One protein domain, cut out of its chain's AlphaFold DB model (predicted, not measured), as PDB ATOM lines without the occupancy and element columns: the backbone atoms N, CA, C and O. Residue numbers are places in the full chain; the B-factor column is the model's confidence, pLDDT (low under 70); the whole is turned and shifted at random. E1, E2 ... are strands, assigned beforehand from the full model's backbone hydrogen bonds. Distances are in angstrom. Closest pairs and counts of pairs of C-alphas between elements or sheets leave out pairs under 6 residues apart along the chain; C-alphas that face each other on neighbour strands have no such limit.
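Overview. This is residues 80 to 228 of the 271 residues of an uncharacterized protein of Candidatus Dojkabacteria bacterium (UniProt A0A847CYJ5). What does the model look like as a whole? It is a sandwich of two strongly twisted sheets, partly face to face: E1, E6, E5, E4, E3 and E2 make one, curled like part of a barrel, and E7, E8, E9, E10 and E13 make the other. The small hairpin of E11 and E12 lies far from the mean of the C-alphas, joined by short breaks to E10 and E13 of the second sheet. What makes it up? The printed part has 149 residues with no named helix and 14 named strands, E1 to E14 in order along the chain; the class is all strand, the first sheet has the order E1, E6, E5, E4, E3, E2, and the neighbours in both sheets are antiparallel. How large is it? It is compact, with a radius of gyration of the C-alphas of 16.1 A and spans of 48 by 37 by 28 A.

Along the chain. Where are the strands of the first half? E1 is residues 86 to 89, beginning at C-alpha 86 at (-37.337, -46.675, -6.041). E2 is residues 97 to 101, E3 107 to 111, E4 126 to 132 with 19.8 A, E5 135 to 145 with 26.4 A, and E6 154 to 158. Which strands come next? E7 is residues 160 to 163, E8 175 to 183 with 24.8 A, E9 186 to 195 with 28.9 A, and E10 198 to 201; C-alpha 186 is at (-50.214, -38.013, 6.080). Which are the last? E11 is residues 204 to 206, E12 209 to 211, E13 214 to 217, and E14 222 to 226, ending at C-alpha 226 at (-56.879, -63.270, 1.216).

Arrangement. How is the first sheet built? E2 to E6 form a meander, each strand the antiparallel neighbour of the one before, with N 100 and O 108 at 2.9 A, N 131 and O 109 at 2.9 A, N 128 and O 141 at 2.8 A, and N 144 and O 157 at 2.8 A within hydrogen-bond range. E1, an edge strand, is the neighbour of E6, with N 87 and O 156 at 2.8 A. E5 bends by 52 degrees at residue 138. How does the chain reach the second sheet? E6 runs on into E7 at 50 degrees, and E7 to E10 are a second meander, with N 161 and O 177 at 2.9 A, N 178 and O 190 at 2.9 A, and N 193 and O 200 at 2.8 A. On one side of E9 lies E8, on the other side E10, beside residues 191 to 195, and E13, beside residues 186 to 189, with N 189 and O 214 at 2.8 A. Where do the sheets come closest, and where are the remaining strands? The closest C-alphas of E5 and E8 are those of Val 141 and Gly 180, 4.7 A apart, and the sheets' strands stand at 28 degrees. E11 and E12 are a hairpin, with N 204 and O 211 at 2.8 A. E14 pairs with no named strand; its closest C-alpha to E7 is that of Leu 224, 7.6 A from that of Tyr 163.

Size, cuts and confidence. How far does it reach? The two C-alphas farthest apart are those of Gly 151 and Asn 208, at 51.4 A, and the printed part has no cut. Which links are long? The links E3 to E4, residues 112 to 125, and E7 to E8, with 11 residues between them, are long. Where is confidence low? The mean pLDDT of the printed part is 89.1, and residues 116 to 125 and 147 to 152 are under 70.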
ATOM      1  N   GLU A  80     -46.789 -57.780  -3.028       96.06
ATOM      2  CA  GLU A  80     -46.882 -56.693  -3.986       96.06
ATOM      3  C   GLU A  80     -46.154 -57.078  -5.293       96.06
ATOM      4  O   GLU A  80     -44.983 -57.464  -5.282       96.06
ATOM      5  N   PHE A  81     -46.823 -56.942  -6.442       96.75
ATOM      6  CA  PHE A  81     -46.188 -57.073  -7.759       96.75
ATOM      7  C   PHE A  81     -45.280 -55.871  -8.052       96.75
ATOM      8  O   PHE A  81     -44.165 -56.030  -8.549       96.75
ATOM      9  N   ILE A  82     -45.749 -54.672  -7.701       97.25
ATOM     10  CA  ILE A  82     -44.956 -53.439  -7.663       97.25
ATOM     11  C   ILE A  82     -45.106 -52.865  -6.257       97.25
ATOM     12  O   ILE A  82     -46.229 -52.707  -5.786       97.25
ATOM     13  N   SER A  83     -43.991 -52.550  -5.598       95.62
ATOM     14  CA  SER A  83     -43.966 -51.990  -4.242       95.62
ATOM     15  C   SER A  83     -43.093 -50.743  -4.209       95.62
ATOM     16  O   SER A  83     -41.872 -50.855  -4.347       95.62
ATOM     17  N   SER A  84     -43.728 -49.575  -4.074       94.56
ATOM     18  CA  SER A  84     -43.112 -48.249  -3.931       94.56
ATOM     19  C   SER A  84     -41.818 -48.094  -4.746       94.56
ATOM     20  O   SER A  84     -40.723 -48.096  -4.165       94.56
ATOM     21  N   PRO A  85     -41.908 -48.039  -6.092       95.44
ATOM     22  CA  PRO A  85     -40.748 -48.144  -6.967       95.44
ATOM     23  C   PRO A  85     -39.715 -47.066  -6.637       95.44
ATOM     24  O   PRO A  85     -40.056 -45.897  -6.445       95.44
ATOM     25  N   LYS A  86     -38.450 -47.487  -6.546       93.75
ATOM     26  CA  LYS A  86     -37.337 -46.675  -6.041       93.75
ATOM     27  C   LYS A  86     -36.403 -46.262  -7.168       93.75
ATOM     28  O   LYS A  86     -36.033 -47.085  -8.002       93.75
ATOM     29  N   TYR A  87     -35.946 -45.018  -7.123       92.06
ATOM     30  CA  TYR A  87     -35.067 -44.432  -8.130       92.06
ATOM     31  C   TYR A  87     -33.933 -43.643  -7.480       92.06
ATOM     32  O   TYR A  87     -34.034 -43.196  -6.338       92.06
ATOM     33  N   TYR A  88     -32.855 -43.437  -8.231       89.50
ATOM     34  CA  TYR A  88     -31.728 -42.602  -7.824       89.50
ATOM     35  C   TYR A  88     -31.587 -41.449  -8.811       89.50
ATOM     36  O   TYR A  88     -31.226 -41.668  -9.969       89.50
ATOM     37  N   LEU A  89     -31.869 -40.235  -8.347       87.62
ATOM     38  CA  LEU A  89     -31.783 -39.032  -9.165       87.62
ATOM     39  C   LEU A  89     -30.361 -38.485  -9.173       87.62
ATOM     40  O   LEU A  89     -29.704 -38.465  -8.135       87.62
ATOM     41  N   THR A  90     -29.902 -38.000 -10.324       85.62
ATOM     42  CA  THR A  90     -28.655 -37.232 -10.482       85.62
ATOM     43  C   THR A  90     -28.943 -35.928 -11.237       85.62
ATOM     44  O   THR A  90     -30.015 -35.781 -11.812       85.62
ATOM     45  N   ASN A  91     -28.001 -34.977 -11.294       81.12
ATOM     46  CA  ASN A  91     -28.196 -33.746 -12.086       81.12
ATOM     47  C   ASN A  91     -28.386 -34.032 -13.588       81.12
ATOM     48  O   ASN A  91     -28.908 -33.197 -14.311       81.12
ATOM     49  N   GLU A  92     -27.935 -35.198 -14.059       83.25
ATOM     50  CA  GLU A  92     -28.105 -35.667 -15.441       83.25
ATOM     51  C   GLU A  92     -29.351 -36.559 -15.605       83.25
ATOM     52  O   GLU A  92     -29.762 -36.852 -16.724       83.25
ATOM     53  N   ARG A  93     -29.919 -37.047 -14.494       85.50
ATOM     54  CA  ARG A  93     -31.080 -37.944 -14.426       85.50
ATOM     55  C   ARG A  93     -32.012 -37.464 -13.325       85.50
ATOM     56  O   ARG A  93     -32.076 -38.040 -12.242       85.50
ATOM     57  N   ASN A  94     -32.689 -36.371 -13.607       86.62
ATOM     58  CA  ASN A  94     -33.571 -35.657 -12.693       86.62
ATOM     59  C   ASN A  94     -35.060 -35.873 -13.011       86.62
ATOM     60  O   ASN A  94     -35.911 -35.278 -12.359       86.62
ATOM     61  N   LYS A  95     -35.378 -36.731 -13.983       91.44
ATOM     62  CA  LYS A  95     -36.738 -37.130 -14.342       91.44
ATOM     63  C   LYS A  95     -36.911 -38.641 -14.184       91.44
ATOM     64  O   LYS A  95     -36.022 -39.409 -14.554       91.44
ATOM     65  N   VAL A  96     -38.068 -39.056 -13.670       93.62
ATOM     66  CA  VAL A  96     -38.465 -40.465 -13.548       93.62
ATOM     67  C   VAL A  96     -39.660 -40.735 -14.448       93.62
ATOM     68  O   VAL A  96     -40.680 -40.059 -14.352       93.62
ATOM     69  N   SER A  97     -39.535 -41.756 -15.285       96.25
ATOM     70  CA  SER A  97     -40.650 -42.341 -16.019       96.25
ATOM     71  C   SER A  97     -40.430 -43.849 -16.096       96.25
ATOM     72  O   SER A  97     -39.292 -44.287 -16.273       96.25
ATOM     73  N   ASP A  98     -41.493 -44.634 -15.969       97.62
ATOM     74  CA  ASP A  98     -41.428 -46.095 -16.073       97.62
ATOM     75  C   ASP A  98     -42.720 -46.651 -16.689       97.62
ATOM     76  O   ASP A  98     -43.747 -45.967 -16.772       97.62
ATOM     77  N   THR A  99     -42.669 -47.879 -17.195       98.12
ATOM     78  CA  THR A  99     -43.820 -48.562 -17.783       98.12
ATOM     79  C   THR A  99     -43.786 -50.040 -17.443       98.12
ATOM     80  O   THR A  99     -42.829 -50.744 -17.766       98.12
ATOM     81  N   TRP A 100     -44.886 -50.532 -16.887       98.25
ATOM     82  CA  TRP A 100     -45.086 -51.945 -16.594       98.25
ATOM     83  C   TRP A 100     -46.193 -52.522 -17.468       98.25
ATOM     84  O   TRP A 100     -47.183 -51.855 -17.763       98.25
ATOM     85  N   ILE A 101     -46.020 -53.778 -17.875       97.50
ATOM     86  CA  ILE A 101     -47.064 -54.558 -18.540       97.50
ATOM     87  C   ILE A 101     -47.742 -55.412 -17.476       97.50
ATOM     88  O   ILE A 101     -47.097 -56.274 -16.873       97.50
ATOM     89  N   LEU A 102     -49.018 -55.136 -17.235       96.25
ATOM     90  CA  LEU A 102     -49.850 -55.857 -16.282       96.25
ATOM     91  C   LEU A 102     -50.610 -56.995 -16.978       96.25
ATOM     92  O   LEU A 102     -50.363 -57.322 -18.150       96.25
ATOM     93  N   ARG A 103     -51.510 -57.656 -16.246       93.12
ATOM     94  CA  ARG A 103     -52.339 -58.736 -16.786       93.12
ATOM     95  C   ARG A 103     -53.107 -58.271 -18.022       93.12
ATOM     96  O   ARG A 103     -53.417 -57.099 -18.180       93.12
ATOM     97  N   GLY A 104     -53.360 -59.192 -18.953       92.12
ATOM     98  CA  GLY A 104     -54.036 -58.870 -20.216       92.12
ATOM     99  C   GLY A 104     -53.179 -58.072 -21.208       92.12
ATOM    100  O   GLY A 104     -53.618 -57.837 -22.328       92.12
ATOM    101  N   GLY A 105     -51.942 -57.708 -20.845       96.06
ATOM    102  CA  GLY A 105     -51.045 -56.924 -21.695       96.06
ATOM    103  C   GLY A 105     -51.245 -55.410 -21.581       96.06
ATOM    104  O   GLY A 105     -50.652 -54.667 -22.364       96.06
ATOM    105  N   TYR A 106     -52.050 -54.946 -20.621       97.62
ATOM    106  CA  TYR A 106     -52.313 -53.524 -20.409       97.62
ATOM    107  C   TYR A 106     -51.105 -52.804 -19.802       97.62
ATOM    108  O   TYR A 106     -50.338 -53.372 -19.022       97.62
ATOM    109  N   ARG A 107     -50.923 -51.536 -20.175       98.00
ATOM    110  CA  ARG A 107     -49.765 -50.722 -19.778       98.00
ATOM    111  C   ARG A 107     -50.102 -49.869 -18.562       98.00
ATOM    112  O   ARG A 107     -51.040 -49.086 -18.628       98.00
ATOM    113  N   LEU A 108     -49.311 -49.963 -17.497       98.62
ATOM    114  CA  LEU A 108     -49.290 -48.987 -16.407       98.62
ATOM    115  C   LEU A 108     -48.085 -48.069 -16.608       98.62
ATOM    116  O   LEU A 108     -46.951 -48.543 -16.649       98.62
ATOM    117  N   GLU A 109     -48.320 -46.771 -16.741       98.56
ATOM    118  CA  GLU A 109     -47.287 -45.776 -17.026       98.56
ATOM    119  C   GLU A 109     -47.156 -44.795 -15.869       98.56
ATOM    120  O   GLU A 109     -48.151 -44.253 -15.388       98.56
ATOM    121  N   LEU A 110     -45.915 -44.535 -15.469       98.31
ATOM    122  CA  LEU A 110     -45.540 -43.532 -14.485       98.31
ATOM    123  C   LEU A 110     -44.735 -42.433 -15.181       98.31
ATOM    124  O   LEU A 110     -43.773 -42.721 -15.890       98.31
ATOM    125  N   ASP A 111     -45.095 -41.176 -14.945       97.31
ATOM    126  CA  ASP A 111     -44.357 -40.007 -15.425       97.31
ATOM    127  C   ASP A 111     -44.293 -38.944 -14.328       97.31
ATOM    128  O   ASP A 111     -45.290 -38.298 -14.000       97.31
ATOM    129  N   CYS A 112     -43.118 -38.775 -13.740       94.38
ATOM    130  CA  CYS A 112     -42.848 -37.787 -12.707       94.38
ATOM    131  C   CYS A 112     -42.240 -36.519 -13.326       94.38
ATOM    132  O   CYS A 112     -41.580 -36.592 -14.370       94.38
ATOM    133  N   PRO A 113     -42.450 -35.343 -12.711       90.75
ATOM    134  CA  PRO A 113     -41.857 -34.105 -13.193       90.75
ATOM    135  C   PRO A 113     -40.327 -34.151 -13.120       90.75
ATOM    136  O   PRO A 113     -39.734 -34.921 -12.362       90.75
ATOM    137  N   GLU A 114     -39.698 -33.309 -13.932       89.81
ATOM    138  CA  GLU A 114     -38.265 -33.053 -13.847       89.81
ATOM    139  C   GLU A 114     -37.948 -32.249 -12.579       89.81
ATOM    140  O   GLU A 114     -38.673 -31.320 -12.222       89.81
ATOM    141  N   ILE A 115     -36.876 -32.627 -11.886       84.50
ATOM    142  CA  ILE A 115     -36.430 -31.990 -10.647       84.50
ATOM    143  C   ILE A 115     -35.219 -31.102 -10.955       84.50
ATOM    144  O   ILE A 115     -34.072 -31.548 -10.938       84.50
ATOM    145  N   ASP A 116     -35.470 -29.825 -11.246       68.75
ATOM    146  CA  ASP A 116     -34.444 -28.862 -11.694       68.75
ATOM    147  C   ASP A 116     -33.361 -28.575 -10.643       68.75
ATOM    148  O   ASP A 116     -32.241 -28.170 -10.961       68.75
ATOM    149  N   SER A 117     -33.689 -28.778  -9.370       64.50
ATOM    150  CA  SER A 117     -32.788 -28.553  -8.252       64.50
ATOM    151  C   SER A 117     -32.947 -29.669  -7.234       64.50
ATOM    152  O   SER A 117     -34.026 -29.876  -6.690       64.50
ATOM    153  N   MET A 118     -31.846 -30.344  -6.898       64.19
ATOM    154  CA  MET A 118     -31.808 -31.261  -5.751       64.19
ATOM    155  C   MET A 118     -31.856 -30.536  -4.398       64.19
ATOM    156  O   MET A 118     -31.554 -31.136  -3.368       64.19
ATOM    157  N   VAL A 119     -32.203 -29.246  -4.373       60.53
ATOM    158  CA  VAL A 119     -32.616 -28.575  -3.142       60.53
ATOM    159  C   VAL A 119     -33.967 -29.162  -2.756       60.53
ATOM    160  O   VAL A 119     -35.022 -28.725  -3.206       60.53
ATOM    161  N   ILE A 120     -33.901 -30.216  -1.953       62.81
ATOM    162  CA  ILE A 120     -35.060 -30.883  -1.379       62.81
ATOM    163  C   ILE A 120     -35.694 -29.894  -0.409       62.81
ATOM    164  O   ILE A 120     -35.077 -29.532   0.593       62.81
ATOM    165  N   VAL A 121     -36.912 -29.455  -0.712       58.25
ATOM    166  CA  VAL A 121     -37.774 -28.811   0.275       58.25
ATOM    167  C   VAL A 121     -38.447 -29.950   1.037       58.25
ATOM    168  O   VAL A 121     -39.186 -30.726   0.426       58.25
ATOM    169  N   PRO A 122     -38.147 -30.140   2.333       52.66
ATOM    170  CA  PRO A 122     -38.887 -31.097   3.142       52.66
ATOM    171  C   PRO A 122     -40.376 -30.746   3.069       52.66
ATOM    172  O   PRO A 122     -40.713 -29.568   3.124       52.66
ATOM    173  N   GLU A 123     -41.246 -31.753   2.968       55.59
ATOM    174  CA  GLU A 123     -42.711 -31.592   3.056       55.59
ATOM    175  C   GLU A 123     -43.419 -30.993   1.821       55.59
ATOM    176  O   GLU A 123     -44.611 -30.702   1.900       55.59
ATOM    177  N   ASP A 124     -42.757 -30.870   0.665       61.38
ATOM    178  CA  ASP A 124     -43.427 -30.555  -0.613       61.38
ATOM    179  C   ASP A 124     -43.120 -31.638  -1.663       61.38
ATOM    180  O   ASP A 124     -42.105 -31.570  -2.366       61.38
ATOM    181  N   PRO A 125     -43.905 -32.728  -1.713       67.25
ATOM    182  CA  PRO A 125     -43.664 -33.801  -2.656       67.25
ATOM    183  C   PRO A 125     -44.134 -33.430  -4.058       67.25
ATOM    184  O   PRO A 125     -45.152 -32.775  -4.275       67.25
ATOM    185  N   TYR A 126     -43.410 -33.954  -5.037       79.81
ATOM    186  CA  TYR A 126     -43.759 -33.787  -6.437       79.81
ATOM    187  C   TYR A 126     -44.875 -34.767  -6.820       79.81
ATOM    188  O   TYR A 126     -44.883 -35.915  -6.379       79.81
ATOM    189  N   GLY A 127     -45.821 -34.330  -7.653       88.50
ATOM    190  CA  GLY A 127     -46.908 -35.179  -8.143       88.50
ATOM    191  C   GLY A 127     -46.536 -35.890  -9.444       88.50
ATOM    192  O   GLY A 127     -46.385 -35.240 -10.479       88.50
ATOM    193  N   CYS A 128     -46.411 -37.216  -9.417       94.25
ATOM    194  CA  CYS A 128     -46.317 -38.026 -10.627       94.25
ATOM    195  C   CYS A 128     -47.694 -38.246 -11.257       94.25
ATOM    196  O   CYS A 128     -48.726 -38.344 -10.586       94.25
ATOM    197  N   LYS A 129     -47.689 -38.392 -12.580       97.38
ATOM    198  CA  LYS A 129     -48.827 -38.853 -13.366       97.38
ATOM    199  C   LYS A 129     -48.777 -40.362 -13.496       97.38
ATOM    200  O   LYS A 129     -47.740 -40.917 -13.852       97.38
ATOM    201  N   VAL A 130     -49.914 -40.996 -13.254       98.25
ATOM    202  CA  VAL A 130     -50.116 -42.424 -13.476       98.25
ATOM    203  C   VAL A 130     -51.215 -42.606 -14.506       98.25
ATOM    204  O   VAL A 130     -52.305 -42.038 -14.375       98.25
ATOM    205  N   LYS A 131     -50.921 -43.392 -15.537       98.38
ATOM    206  CA  LYS A 131     -51.883 -43.787 -16.563       98.38
ATOM    207  C   LYS A 131     -52.011 -45.297 -16.615       98.38
ATOM    208  O   LYS A 131     -51.025 -45.998 -16.408       98.38
ATOM    209  N   TYR A 132     -53.193 -45.777 -16.963       98.38
ATOM    210  CA  TYR A 132     -53.418 -47.172 -17.305       98.38
ATOM    211  C   TYR A 132     -54.060 -47.239 -18.680       98.38
ATOM    212  O   TYR A 132     -55.063 -46.577 -18.929       98.38
ATOM    213  N   ASN A 133     -53.425 -47.984 -19.581       97.31
ATOM    214  CA  ASN A 133     -53.858 -48.154 -20.961       97.31
ATOM    215  C   ASN A 133     -54.171 -46.806 -21.650       97.31
ATOM    216  O   ASN A 133     -55.270 -46.575 -22.148       97.31
ATOM    217  N   ASP A 134     -53.203 -45.884 -21.597       96.31
ATOM    218  CA  ASP A 134     -53.268 -44.505 -22.108       96.31
ATOM    219  C   ASP A 134     -54.268 -43.555 -21.406       96.31
ATOM    220  O   ASP A 134     -54.241 -42.343 -21.655       96.31
ATOM    221  N   GLN A 135     -55.091 -44.041 -20.471       97.50
ATOM    222  CA  GLN A 135     -56.022 -43.223 -19.693       97.50
ATOM    223  C   GLN A 135     -55.363 -42.683 -18.421       97.50
ATOM    224  O   GLN A 135     -54.744 -43.423 -17.659       97.50
ATOM    225  N   LEU A 136     -55.494 -41.377 -18.172       97.38
ATOM    226  CA  LEU A 136     -54.995 -40.757 -16.943       97.38
ATOM    227  C   LEU A 136     -55.833 -41.207 -15.744       97.38
ATOM    228  O   LEU A 136     -57.024 -40.917 -15.692       97.38
ATOM    229  N   ILE A 137     -55.182 -41.838 -14.765       96.94
ATOM    230  CA  ILE A 137     -55.801 -42.192 -13.486       96.94
ATOM    231  C   ILE A 137     -55.679 -41.009 -12.525       96.94
ATOM    232  O   ILE A 137     -56.686 -40.434 -12.114       96.94
ATOM    233  N   ARG A 138     -54.441 -40.625 -12.181       95.75
ATOM    234  CA  ARG A 138     -54.126 -39.530 -11.244       95.75
ATOM    235  C   ARG A 138     -52.884 -38.757 -11.691       95.75
ATOM    236  O   ARG A 138     -52.057 -39.282 -12.438       95.75
ATOM    237  N   SER A 139     -52.750 -37.509 -11.243       94.56
ATOM    238  CA  SER A 139     -51.634 -36.603 -11.584       94.56
ATOM    239  C   SER A 139     -50.895 -36.024 -10.376       94.56
ATOM    240  O   SER A 139     -50.052 -35.146 -10.526       94.56
ATOM    241  N   ASP A 140     -51.260 -36.483  -9.191       91.94
ATOM    242  CA  ASP A 140     -50.850 -36.014  -7.872       91.94
ATOM    243  C   ASP A 140     -50.335 -37.183  -7.013       91.94
ATOM    244  O   ASP A 140     -50.408 -37.143  -5.788       91.94
ATOM    245  N   VAL A 141     -49.817 -38.239  -7.656       93.75
ATOM    246  CA  VAL A 141     -49.235 -39.393  -6.955       93.75
ATOM    247  C   VAL A 141     -47.914 -38.977  -6.328       93.75
ATOM    248  O   VAL A 141     -47.044 -38.435  -7.008       93.75
ATOM    249  N   ARG A 142     -47.755 -39.224  -5.032       91.25
ATOM    250  CA  ARG A 142     -46.652 -38.699  -4.235       91.25
ATOM    251  C   ARG A 142     -45.301 -39.263  -4.689       91.25
ATOM    252  O   ARG A 142     -45.093 -40.476  -4.727       91.25
ATOM    253  N   PHE A 143     -44.369 -38.361  -5.001       90.50
ATOM    254  CA  PHE A 143     -42.967 -38.651  -5.290       90.50
ATOM    255  C   PHE A 143     -42.076 -38.097  -4.186       90.50
ATOM    256  O   PHE A 143     -41.913 -36.884  -4.030       90.50
ATOM    257  N   ASN A 144     -41.489 -39.001  -3.414       86.94
ATOM    258  CA  ASN A 144     -40.674 -38.665  -2.263       86.94
ATOM    259  C   ASN A 144     -39.192 -38.635  -2.633       86.94
ATOM    260  O   ASN A 144     -38.660 -39.598  -3.188       86.94
ATOM    261  N   LEU A 145     -38.511 -37.554  -2.253       83.81
ATOM    262  CA  LEU A 145     -37.056 -37.435  -2.307       83.81
ATOM    263  C   LEU A 145     -36.482 -37.649  -0.905       83.81
ATOM    264  O   LEU A 145     -36.899 -37.001   0.052       83.81
ATOM    265  N   VAL A 146     -35.517 -38.555  -0.772       79.12
ATOM    266  CA  VAL A 146     -34.880 -38.859   0.512       79.12
ATOM    267  C   VAL A 146     -33.650 -37.961   0.686       79.12
ATOM    268  O   VAL A 146     -32.743 -38.019  -0.145       79.12
ATOM    269  N   PRO A 147     -33.556 -37.167   1.771       65.50
ATOM    270  CA  PRO A 147     -32.509 -36.151   1.939       65.50
ATOM    271  C   PRO A 147     -31.095 -36.706   2.164       65.50
ATOM    272  O   PRO A 147     -30.116 -35.965   2.095       65.50
ATOM    273  N   TRP A 148     -30.959 -38.010   2.395       63.12
ATOM    274  CA  TRP A 148     -29.678 -38.674   2.630       63.12
ATOM    275  C   TRP A 148     -29.100 -39.206   1.315       63.12
ATOM    276  O   TRP A 148     -29.111 -40.407   1.040       63.12
ATOM    277  N   GLY A 149     -28.623 -38.291   0.471       56.31
ATOM    278  CA  GLY A 149     -27.910 -38.645  -0.753       56.31
ATOM    279  C   GLY A 149     -26.572 -39.328  -0.459       56.31
ATOM    280  O   GLY A 149     -25.794 -38.869   0.378       56.31
ATOM    281  N   VAL A 150     -26.268 -40.417  -1.169       52.56
ATOM    282  CA  VAL A 150     -24.908 -40.975  -1.209       52.56
ATOM    283  C   VAL A 150     -24.186 -40.309  -2.381       52.56
ATOM    284  O   VAL A 150     -24.494 -40.567  -3.543       52.56
ATOM    285  N   GLY A 151     -23.239 -39.414  -2.101       63.88
ATOM    286  CA  GLY A 151     -22.491 -38.702  -3.145       63.88
ATOM    287  C   GLY A 151     -23.337 -37.664  -3.898       63.88
ATOM    288  O   GLY A 151     -23.843 -36.731  -3.286       63.88
ATOM    289  N   LYS A 152     -23.446 -37.791  -5.232       64.88
ATOM    290  CA  LYS A 152     -24.211 -36.878  -6.120       64.88
ATOM    291  C   LYS A 152     -25.610 -37.397  -6.485       64.88
ATOM    292  O   LYS A 152     -26.223 -36.869  -7.412       64.88
ATOM    293  N   SER A 153     -26.065 -38.470  -5.839       78.06
ATOM    294  CA  SER A 153     -27.362 -39.077  -6.129       78.06
ATOM    295  C   SER A 153     -28.321 -38.977  -4.954       78.06
ATOM    296  O   SER A 153     -27.929 -39.272  -3.823       78.06
ATOM    297  N   THR A 154     -29.573 -38.648  -5.250       84.06
ATOM    298  CA  THR A 154     -30.672 -38.542  -4.285       84.06
ATOM    299  C   THR A 154     -31.603 -39.745  -4.450       84.06
ATOM    300  O   THR A 154     -32.221 -39.884  -5.510       84.06
ATOM    301  N   PRO A 155     -31.702 -40.643  -3.452       88.00
ATOM    302  CA  PRO A 155     -32.687 -41.715  -3.467       88.00
ATOM    303  C   PRO A 155     -34.100 -41.138  -3.457       88.00
ATOM    304  O   PRO A 155     -34.369 -40.116  -2.829       88.00
ATOM    305  N   SER A 156     -35.013 -41.811  -4.136       88.69
ATOM    306  CA  SER A 156     -36.400 -41.389  -4.263       88.69
ATOM    307  C   SER A 156     -37.314 -42.592  -4.435       88.69
ATOM    308  O   SER A 156     -36.848 -43.681  -4.778       88.69
ATOM    309  N   TYR A 157     -38.603 -42.413  -4.175       91.88
ATOM    310  CA  TYR A 157     -39.612 -43.448  -4.373       91.88
ATOM    311  C   TYR A 157     -40.986 -42.838  -4.631       91.88
ATOM    312  O   TYR A 157     -41.249 -41.703  -4.234       91.88
ATOM    313  N   VAL A 158     -41.856 -43.592  -5.296       93.56
ATOM    314  CA  VAL A 158     -43.239 -43.186  -5.587       93.56
ATOM    315  C   VAL A 158     -44.202 -44.018  -4.749       93.56
ATOM    316  O   VAL A 158     -44.018 -45.231  -4.652       93.56
ATOM    317  N   ASP A 159     -45.233 -43.397  -4.181       93.94
ATOM    318  CA  ASP A 159     -46.272 -44.097  -3.416       93.94
ATOM    319  C   ASP A 159     -47.273 -44.778  -4.358       93.94
ATOM    320  O   ASP A 159     -48.389 -44.321  -4.597       93.94
ATOM    321  N   LEU A 160     -46.819 -45.888  -4.939       96.38
ATOM    322  CA  LEU A 160     -47.548 -46.724  -5.883       96.38
ATOM    323  C   LEU A 160     -47.333 -48.190  -5.517       96.38
ATOM    324  O   LEU A 160     -46.195 -48.654  -5.416       96.38
ATOM    325  N   VAL A 161     -48.429 -48.926  -5.355       97.81
ATOM    326  CA  VAL A 161     -48.417 -50.370  -5.112       97.81
ATOM    327  C   VAL A 161     -49.372 -51.054  -6.082       97.81
ATOM    328  O   VAL A 161     -50.498 -50.598  -6.272       97.81
ATOM    329  N   VAL A 162     -48.940 -52.162  -6.680       98.19
ATOM    330  CA  VAL A 162     -49.794 -53.020  -7.510       98.19
ATOM    331  C   VAL A 162     -49.823 -54.416  -6.922       98.19
ATOM    332  O   VAL A 162     -48.771 -55.006  -6.678       98.19
ATOM    333  N   TYR A 163     -51.020 -54.966  -6.771       98.00
ATOM    334  CA  TYR A 163     -51.241 -56.381  -6.506       98.00
ATOM    335  C   TYR A 163     -51.775 -57.038  -7.778       98.00
ATOM    336  O   TYR A 163     -52.829 -56.656  -8.277       98.00
ATOM    337  N   SER A 164     -51.051 -58.034  -8.287       96.69
ATOM    338  CA  SER A 164     -51.469 -58.876  -9.417       96.69
ATOM    339  C   SER A 164     -51.207 -60.346  -9.051       96.69
ATOM    340  O   SER A 164     -50.211 -60.928  -9.504       96.69
ATOM    341  N   PRO A 165     -52.064 -60.949  -8.211       94.69
ATOM    342  CA  PRO A 165     -51.862 -62.275  -7.652       94.69
ATOM    343  C   PRO A 165     -51.806 -63.352  -8.732       94.69
ATOM    344  O   PRO A 165     -52.539 -63.318  -9.725       94.69
ATOM    345  N   ARG A 166     -50.948 -64.350  -8.513       89.25
ATOM    346  CA  ARG A 166     -50.847 -65.551  -9.366       89.25
ATOM    347  C   ARG A 166     -51.426 -66.805  -8.712       89.25
ATOM    348  O   ARG A 166     -51.343 -67.882  -9.293       89.25
ATOM    349  N   ASN A 167     -51.944 -66.690  -7.491       87.38
ATOM    350  CA  ASN A 167     -52.570 -67.807  -6.797       87.38
ATOM    351  C   ASN A 167     -53.983 -68.042  -7.358       87.38
ATOM    352  O   ASN A 167     -54.674 -67.090  -7.702       87.38
ATOM    353  N   SER A 168     -54.421 -69.299  -7.425       88.69
ATOM    354  CA  SER A 168     -55.692 -69.679  -8.063       88.69
ATOM    355  C   SER A 168     -56.942 -69.141  -7.357       88.69
ATOM    356  O   SER A 168     -58.024 -69.171  -7.931       88.69
ATOM    357  N   THR A 169     -56.824 -68.701  -6.103       92.44
ATOM    358  CA  THR A 169     -57.967 -68.280  -5.286       92.44
ATOM    359  C   THR A 169     -58.428 -66.872  -5.646       92.44
ATOM    360  O   THR A 169     -59.625 -66.609  -5.705       92.44
ATOM    361  N   ILE A 170     -57.476 -65.977  -5.913       93.94
ATOM    362  CA  ILE A 170     -57.736 -64.575  -6.267       93.94
ATOM    363  C   ILE A 170     -57.049 -64.185  -7.577       93.94
ATOM    364  O   ILE A 170     -56.749 -63.012  -7.788       93.94
ATOM    365  N   GLU A 171     -56.796 -65.149  -8.473       90.25
ATOM    366  CA  GLU A 171     -56.084 -64.867  -9.720       90.25
ATOM    367  C   GLU A 171     -56.793 -63.791 -10.537       90.25
ATOM    368  O   GLU A 171     -56.112 -63.015 -11.167       90.25
ATOM    369  N   GLY A 172     -58.120 -63.676 -10.518       88.94
ATOM    370  CA  GLY A 172     -58.834 -62.655 -11.296       88.94
ATOM    371  C   GLY A 172     -58.669 -61.215 -10.794       88.94
ATOM    372  O   GLY A 172     -59.164 -60.301 -11.440       88.94
ATOM    373  N   LEU A 173     -58.017 -61.002  -9.650       95.19
ATOM    374  CA  LEU A 173     -57.917 -59.696  -9.013       95.19
ATOM    375  C   LEU A 173     -56.675 -58.934  -9.494       95.19
ATOM    376  O   LEU A 173     -55.568 -59.461  -9.460       95.19
ATOM    377  N   GLU A 174     -56.822 -57.669  -9.871       97.50
ATOM    378  CA  GLU A 174     -55.691 -56.757 -10.051       97.50
ATOM    379  C   GLU A 174     -56.042 -55.407  -9.418       97.50
ATOM    380  O   GLU A 174     -57.094 -54.828  -9.690       97.50
ATOM    381  N   ILE A 175     -55.201 -54.949  -8.487       97.94
ATOM    382  CA  ILE A 175     -55.452 -53.754  -7.674       97.94
ATOM    383  C   ILE A 175     -54.267 -52.808  -7.787       97.94
ATOM    384  O   ILE A 175     -53.119 -53.217  -7.611       97.94
ATOM    385  N   LEU A 176     -54.563 -51.531  -8.003       98.44
ATOM    386  CA  LEU A 176     -53.613 -50.430  -7.938       98.44
ATOM    387  C   LEU A 176     -53.953 -49.543  -6.739       98.44
ATOM    388  O   LEU A 176     -55.057 -49.012  -6.645       98.44
ATOM    389  N   ALA A 177     -52.991 -49.360  -5.842       98.12
ATOM    390  CA  ALA A 177     -53.060 -48.398  -4.753       98.12
ATOM    391  C   ALA A 177     -52.105 -47.232  -5.029       98.12
ATOM    392  O   ALA A 177     -50.932 -47.445  -5.346       98.12
ATOM    393  N   LEU A 178     -52.613 -46.008  -4.913       97.19
ATOM    394  CA  LEU A 178     -51.860 -44.774  -5.127       97.19
ATOM    395  C   LEU A 178     -51.944 -43.897  -3.881       97.19
ATOM    396  O   LEU A 178     -53.044 -43.628  -3.402       97.19
ATOM    397  N   GLY A 179     -50.798 -43.428  -3.395       94.56
ATOM    398  CA  GLY A 179     -50.702 -42.409  -2.357       94.56
ATOM    399  C   GLY A 179     -50.634 -41.021  -2.986       94.56
ATOM    400  O   GLY A 179     -49.807 -40.773  -3.863       94.56
ATOM    401  N   GLY A 180     -51.515 -40.120  -2.564       90.56
ATOM    402  CA  GLY A 180     -51.484 -38.699  -2.889       90.56
ATOM    403  C   GLY A 180     -51.131 -37.886  -1.653       90.56
ATOM    404  O   GLY A 180     -51.611 -38.176  -0.557       90.56
ATOM    405  N   TYR A 181     -50.300 -36.860  -1.818       83.56
ATOM    406  CA  TYR A 181     -49.898 -36.036  -0.685       83.56
ATOM    407  C   TYR A 181     -51.062 -35.216  -0.143       83.56
ATOM    408  O   TYR A 181     -51.679 -34.443  -0.878       83.56
ATOM    409  N   ARG A 182     -51.312 -35.343   1.160       80.56
ATOM    410  CA  ARG A 182     -52.310 -34.536   1.864       80.56
ATOM    411  C   ARG A 182     -51.685 -33.439   2.719       80.56
ATOM    412  O   ARG A 182     -52.248 -32.349   2.815       80.56
ATOM    413  N   GLY A 183     -50.550 -33.720   3.354       73.19
ATOM    414  CA  GLY A 183     -49.848 -32.764   4.208       73.19
ATOM    415  C   GLY A 183     -49.020 -33.441   5.297       73.19
ATOM    416  O   GLY A 183     -49.487 -34.370   5.956       73.19
ATOM    417  N   GLY A 184     -47.798 -32.954   5.517       73.50
ATOM    418  CA  GLY A 184     -46.890 -33.446   6.551       73.50
ATOM    419  C   GLY A 184     -46.606 -34.945   6.417       73.50
ATOM    420  O   GLY A 184     -46.079 -35.414   5.407       73.50
ATOM    421  N   GLN A 185     -46.961 -35.701   7.456       76.50
ATOM    422  CA  GLN A 185     -46.749 -37.151   7.551       76.50
ATOM    423  C   GLN A 185     -48.000 -37.967   7.184       76.50
ATOM    424  O   GLN A 185     -48.096 -39.141   7.533       76.50
ATOM    425  N   VAL A 186     -48.957 -37.366   6.473       82.44
ATOM    426  CA  VAL A 186     -50.214 -38.013   6.080       82.44
ATOM    427  C   VAL A 186     -50.379 -37.989   4.564       82.44
ATOM    428  O   VAL A 186     -50.173 -36.957   3.915       82.44
ATOM    429  N   ASP A 187     -50.818 -39.124   4.030       86.94
ATOM    430  CA  ASP A 187     -51.235 -39.294   2.641       86.94
ATOM    431  C   ASP A 187     -52.720 -39.639   2.552       86.94
ATOM    432  O   ASP A 187     -53.314 -40.183   3.486       86.94
ATOM    433  N   ASP A 188     -53.314 -39.350   1.399       92.56
ATOM    434  CA  ASP A 188     -54.571 -39.953   0.985       92.56
ATOM    435  C   ASP A 188     -54.277 -41.158   0.083       92.56
ATOM    436  O   ASP A 188     -53.558 -41.045  -0.910       92.56
ATOM    437  N   ILE A 189     -54.851 -42.317   0.403       95.88
ATOM    438  CA  ILE A 189     -54.773 -43.520  -0.426       95.88
ATOM    439  C   ILE A 189     -56.004 -43.642  -1.327       95.88
ATOM    440  O   ILE A 189     -57.142 -43.469  -0.885       95.88
ATOM    441  N   PHE A 190     -55.764 -43.991  -2.587       97.31
ATOM    442  CA  PHE A 190     -56.771 -44.268  -3.608       97.31
ATOM    443  C   PHE A 190     -56.601 -45.705  -4.085       97.31
ATOM    444  O   PHE A 190     -55.485 -46.114  -4.406       97.31
ATOM    445  N   ILE A 191     -57.694 -46.463  -4.145       98.31
ATOM    446  CA  ILE A 191     -57.679 -47.872  -4.547       98.31
ATOM    447  C   ILE A 191     -58.445 -48.028  -5.850       98.31
ATOM    448  O   ILE A 191     -59.594 -47.610  -5.944       98.31
ATOM    449  N   TYR A 192     -57.827 -48.664  -6.834       98.31
ATOM    450  CA  TYR A 192     -58.422 -48.948  -8.131       98.31
ATOM    451  C   TYR A 192     -58.431 -50.450  -8.388       98.31
ATOM    452  O   TYR A 192     -57.434 -51.128  -8.134       98.31
ATOM    453  N   ARG A 193     -59.540 -50.951  -8.929       97.75
ATOM    454  CA  ARG A 193     -59.592 -52.244  -9.617       97.75
ATOM    455  C   ARG A 193     -59.156 -52.041 -11.055       97.75
ATOM    456  O   ARG A 193     -59.607 -51.094 -11.696       97.75
ATOM    457  N   LEU A 194     -58.264 -52.899 -11.529       97.38
ATOM    458  CA  LEU A 194     -57.816 -52.904 -12.914       97.38
ATOM    459  C   LEU A 194     -58.461 -54.095 -13.619       97.38
ATOM    460  O   LEU A 194     -58.123 -55.242 -13.334       97.38
ATOM    461  N   GLU A 195     -59.415 -53.829 -14.503       94.06
ATOM    462  CA  GLU A 195     -60.184 -54.863 -15.200       94.06
ATOM    463  C   GLU A 195     -60.344 -54.459 -16.670       94.06
ATOM    464  O   GLU A 195     -60.690 -53.324 -16.981       94.06
ATOM    465  N   ASP A 196     -60.009 -55.374 -17.586       92.81
ATOM    466  CA  ASP A 196     -60.162 -55.213 -19.041       92.81
ATOM    467  C   ASP A 196     -59.597 -53.906 -19.644       92.81
ATOM    468  O   ASP A 196     -60.047 -53.423 -20.685       92.81
ATOM    469  N   GLY A 197     -58.531 -53.366 -19.042       93.38
ATOM    470  CA  GLY A 197     -57.854 -52.154 -19.512       93.38
ATOM    471  C   GLY A 197     -58.472 -50.856 -19.000       93.38
ATOM    472  O   GLY A 197     -58.068 -49.783 -19.452       93.38
ATOM    473  N   GLU A 198     -59.405 -50.949 -18.055       96.25
ATOM    474  CA  GLU A 198     -59.999 -49.831 -17.333       96.25
ATOM    475  C   GLU A 198     -59.556 -49.839 -15.863       96.25
ATOM    476  O   GLU A 198     -59.249 -50.881 -15.282       96.25
ATOM    477  N   ALA A 199     -59.485 -48.647 -15.268       97.62
ATOM    478  CA  ALA A 199     -59.162 -48.461 -13.859       97.62
ATOM    479  C   ALA A 199     -60.376 -47.889 -13.122       97.62
ATOM    480  O   ALA A 199     -60.679 -46.698 -13.228       97.62
ATOM    481  N   GLU A 200     -61.058 -48.726 -12.349       97.31
ATOM    482  CA  GLU A 200     -62.250 -48.343 -11.597       97.31
ATOM    483  C   GLU A 200     -61.897 -48.002 -10.149       97.31
ATOM    484  O   GLU A 200     -61.397 -48.841  -9.394       97.31
ATOM    485  N   LEU A 201     -62.174 -46.765  -9.730       97.75
ATOM    486  CA  LEU A 201     -61.975 -46.349  -8.341       97.75
ATOM    487  C   LEU A 201     -62.903 -47.147  -7.412       97.75
ATOM    488  O   LEU A 201     -64.122 -47.121  -7.566       97.75
ATOM    489  N   THR A 202     -62.326 -47.794  -6.401       98.00
ATOM    490  CA  THR A 202     -63.046 -48.491  -5.333       98.00
ATOM    491  C   THR A 202     -63.140 -47.585  -4.099       98.00
ATOM    492  O   THR A 202     -62.158 -47.461  -3.364       98.00
ATOM    493  N   PRO A 203     -64.293 -46.941  -3.842       98.00
ATOM    494  CA  PRO A 203     -64.459 -46.039  -2.706       98.00
ATOM    495  C   PRO A 203     -64.469 -46.774  -1.360       98.00
ATOM    496  O   PRO A 203     -64.833 -47.948  -1.267       98.00
ATOM    497  N   PHE A 204     -64.155 -46.047  -0.294       97.38
ATOM    498  CA  PHE A 204     -64.280 -46.481   1.094       97.38
ATOM    499  C   PHE A 204     -65.691 -46.194   1.614       97.38
ATOM    500  O   PHE A 204     -66.157 -45.060   1.578       97.38
ATOM    501  N   SER A 205     -66.370 -47.219   2.119       95.00
ATOM    502  CA  SER A 205     -67.658 -47.115   2.799       95.00
ATOM    503  C   SER A 205     -67.433 -46.961   4.300       95.00
ATOM    504  O   SER A 205     -67.090 -47.930   4.984       95.00
ATOM    505  N   PHE A 206     -67.669 -45.760   4.823       88.31
ATOM    506  CA  PHE A 206     -67.499 -45.438   6.239       88.31
ATOM    507  C   PHE A 206     -68.649 -44.552   6.724       88.31
ATOM    508  O   PHE A 206     -68.974 -43.558   6.089       88.31
ATOM    509  N   GLN A 207     -69.297 -44.923   7.835       86.12
ATOM    510  CA  GLN A 207     -70.399 -44.156   8.445       86.12
ATOM    511  C   GLN A 207     -71.534 -43.759   7.471       86.12
ATOM    512  O   GLN A 207     -72.122 -42.689   7.590       86.12
ATOM    513  N   ASN A 208     -71.894 -44.659   6.547       85.19
ATOM    514  CA  ASN A 208     -72.882 -44.453   5.471       85.19
ATOM    515  C   ASN A 208     -72.468 -43.451   4.378       85.19
ATOM    516  O   ASN A 208     -73.304 -43.067   3.560       85.19
ATOM    517  N   GLU A 209     -71.195 -43.072   4.322       91.69
ATOM    518  CA  GLU A 209     -70.624 -42.254   3.256       91.69
ATOM    519  C   GLU A 209     -69.688 -43.085   2.373       91.69
ATOM    520  O   GLU A 209     -69.043 -44.030   2.834       91.69
ATOM    521  N   LEU A 210     -69.624 -42.722   1.088       95.50
ATOM    522  CA  LEU A 210     -68.651 -43.250   0.135       95.50
ATOM    523  C   LEU A 210     -67.559 -42.209  -0.083       95.50
ATOM    524  O   LEU A 210     -67.772 -41.190  -0.742       95.50
ATOM    525  N   LEU A 211     -66.386 -42.485   0.464       96.56
ATOM    526  CA  LEU A 211     -65.212 -41.637   0.361       96.56
ATOM    527  C   LEU A 211     -64.328 -42.141  -0.778       96.56
ATOM    528  O   LEU A 211     -64.052 -43.332  -0.893       96.56
ATOM    529  N   GLN A 212     -63.878 -41.232  -1.637       96.50
ATOM    530  CA  GLN A 212     -63.014 -41.580  -2.772       96.50
ATOM    531  C   GLN A 212     -61.595 -41.964  -2.341       96.50
ATOM    532  O   GLN A 212     -60.910 -42.689  -3.058       96.50
ATOM    533  N   SER A 213     -61.170 -41.480  -1.177       95.69
ATOM    534  CA  SER A 213     -59.870 -41.747  -0.582       95.69
ATOM    535  C   SER A 213     -59.991 -41.969   0.917       95.69
ATOM    536  O   SER A 213     -61.026 -41.684   1.530       95.69
ATOM    537  N   TRP A 214     -58.912 -42.470   1.504       93.75
ATOM    538  CA  TRP A 214     -58.779 -42.610   2.945       93.75
ATOM    539  C   TRP A 214     -57.434 -42.069   3.424       93.75
ATOM    540  O   TRP A 214     -56.447 -42.153   2.705       93.75
ATOM    541  N   SER A 215     -57.369 -41.533   4.641       90.62
ATOM    542  CA  SER A 215     -56.107 -41.020   5.184       90.62
ATOM    543  C   SER A 215     -55.267 -42.120   5.818       90.62
ATOM    544  O   SER A 215     -55.755 -42.889   6.654       90.62
ATOM    545  N   VAL A 216     -53.993 -42.156   5.446       89.94
ATOM    546  CA  VAL A 216     -52.992 -43.119   5.912       89.94
ATOM    547  C   VAL A 216     -51.712 -42.405   6.331       89.94
ATOM    548  O   VAL A 216     -51.489 -41.241   6.002       89.94
ATOM    549  N   GLU A 217     -50.877 -43.107   7.087       85.56
ATOM    550  CA  GLU A 217     -49.522 -42.647   7.383       85.56
ATOM    551  C   GLU A 217     -48.691 -42.549   6.095       85.56
ATOM    552  O   GLU A 217     -48.826 -43.377   5.192       85.56
ATOM    553  N   SER A 218     -47.822 -41.540   6.039       79.81
ATOM    554  CA  SER A 218     -46.773 -41.415   5.032       79.81
ATOM    555  C   SER A 218     -45.476 -42.072   5.525       79.81
ATOM    556  O   SER A 218     -44.935 -41.687   6.557       79.81
ATOM    557  N   SER A 219     -44.826 -42.927   4.746       77.25
ATOM    558  CA  SER A 219     -45.217 -43.360   3.397       77.25
ATOM    559  C   SER A 219     -46.381 -44.347   3.429       77.25
ATOM    560  O   SER A 219     -46.487 -45.138   4.368       77.25
ATOM    561  N   MET A 220     -47.187 -44.346   2.364       87.56
ATOM    562  CA  MET A 220     -48.342 -45.231   2.212       87.56
ATOM    563  C   MET A 220     -48.017 -46.687   2.591       87.56
ATOM    564  O   MET A 220     -47.251 -47.373   1.913       87.56
ATOM    565  N   SER A 221     -48.670 -47.173   3.648       84.94
ATOM    566  CA  SER A 221     -48.610 -48.567   4.091       84.94
ATOM    567  C   SER A 221     -49.931 -49.271   3.798       84.94
ATOM    568  O   SER A 221     -50.979 -48.917   4.351       84.94
ATOM    569  N   ILE A 222     -49.879 -50.269   2.914       93.75
ATOM    570  CA  ILE A 222     -51.025 -51.100   2.552       93.75
ATOM    571  C   ILE A 222     -50.621 -52.569   2.414       93.75
ATOM    572  O   ILE A 222     -49.631 -52.888   1.761       93.75
ATOM    573  N   GLY A 223     -51.413 -53.470   2.993       95.69
ATOM    574  CA  GLY A 223     -51.296 -54.916   2.802       95.69
ATOM    575  C   GLY A 223     -52.560 -55.508   2.189       95.69
ATOM    576  O   GLY A 223     -53.656 -55.174   2.632       95.69
ATOM    577  N   LEU A 224     -52.421 -56.401   1.208       97.19
ATOM    578  CA  LEU A 224     -53.523 -57.223   0.706       97.19
ATOM    579  C   LEU A 224     -53.480 -58.600   1.361       97.19
ATOM    580  O   LEU A 224     -52.431 -59.237   1.430       97.19
ATOM    581  N   TYR A 225     -54.633 -59.054   1.834       97.56
ATOM    582  CA  TYR A 225     -54.803 -60.333   2.505       97.56
ATOM    583  C   TYR A 225     -55.953 -61.097   1.870       97.56
ATOM    584  O   TYR A 225     -56.958 -60.493   1.501       97.56
ATOM    585  N   TYR A 226     -55.836 -62.415   1.775       97.25
ATOM    586  CA  TYR A 226     -56.879 -63.270   1.216       97.25
ATOM    587  C   TYR A 226     -57.020 -64.579   1.984       97.25
ATOM    588  O   TYR A 226     -56.098 -65.001   2.675       97.25
ATOM    589  N   ASN A 227     -58.174 -65.229   1.881       96.62
ATOM    590  CA  ASN A 227     -58.401 -66.551   2.464       96.62
ATOM    591  C   ASN A 227     -58.764 -67.584   1.386       96.62
ATOM    592  O   ASN A 227     -58.953 -67.255   0.216       96.62
ATOM    593  N   THR A 228     -58.905 -68.850   1.783       94.50
ATOM    594  CA  THR A 228     -59.254 -69.959   0.878       94.50
ATOM    595  C   THR A 228     -60.674 -69.883   0.309       94.50
ATOM    596  O   THR A 228     -60.968 -70.576  -0.663       94.50
TER     597      THR A 228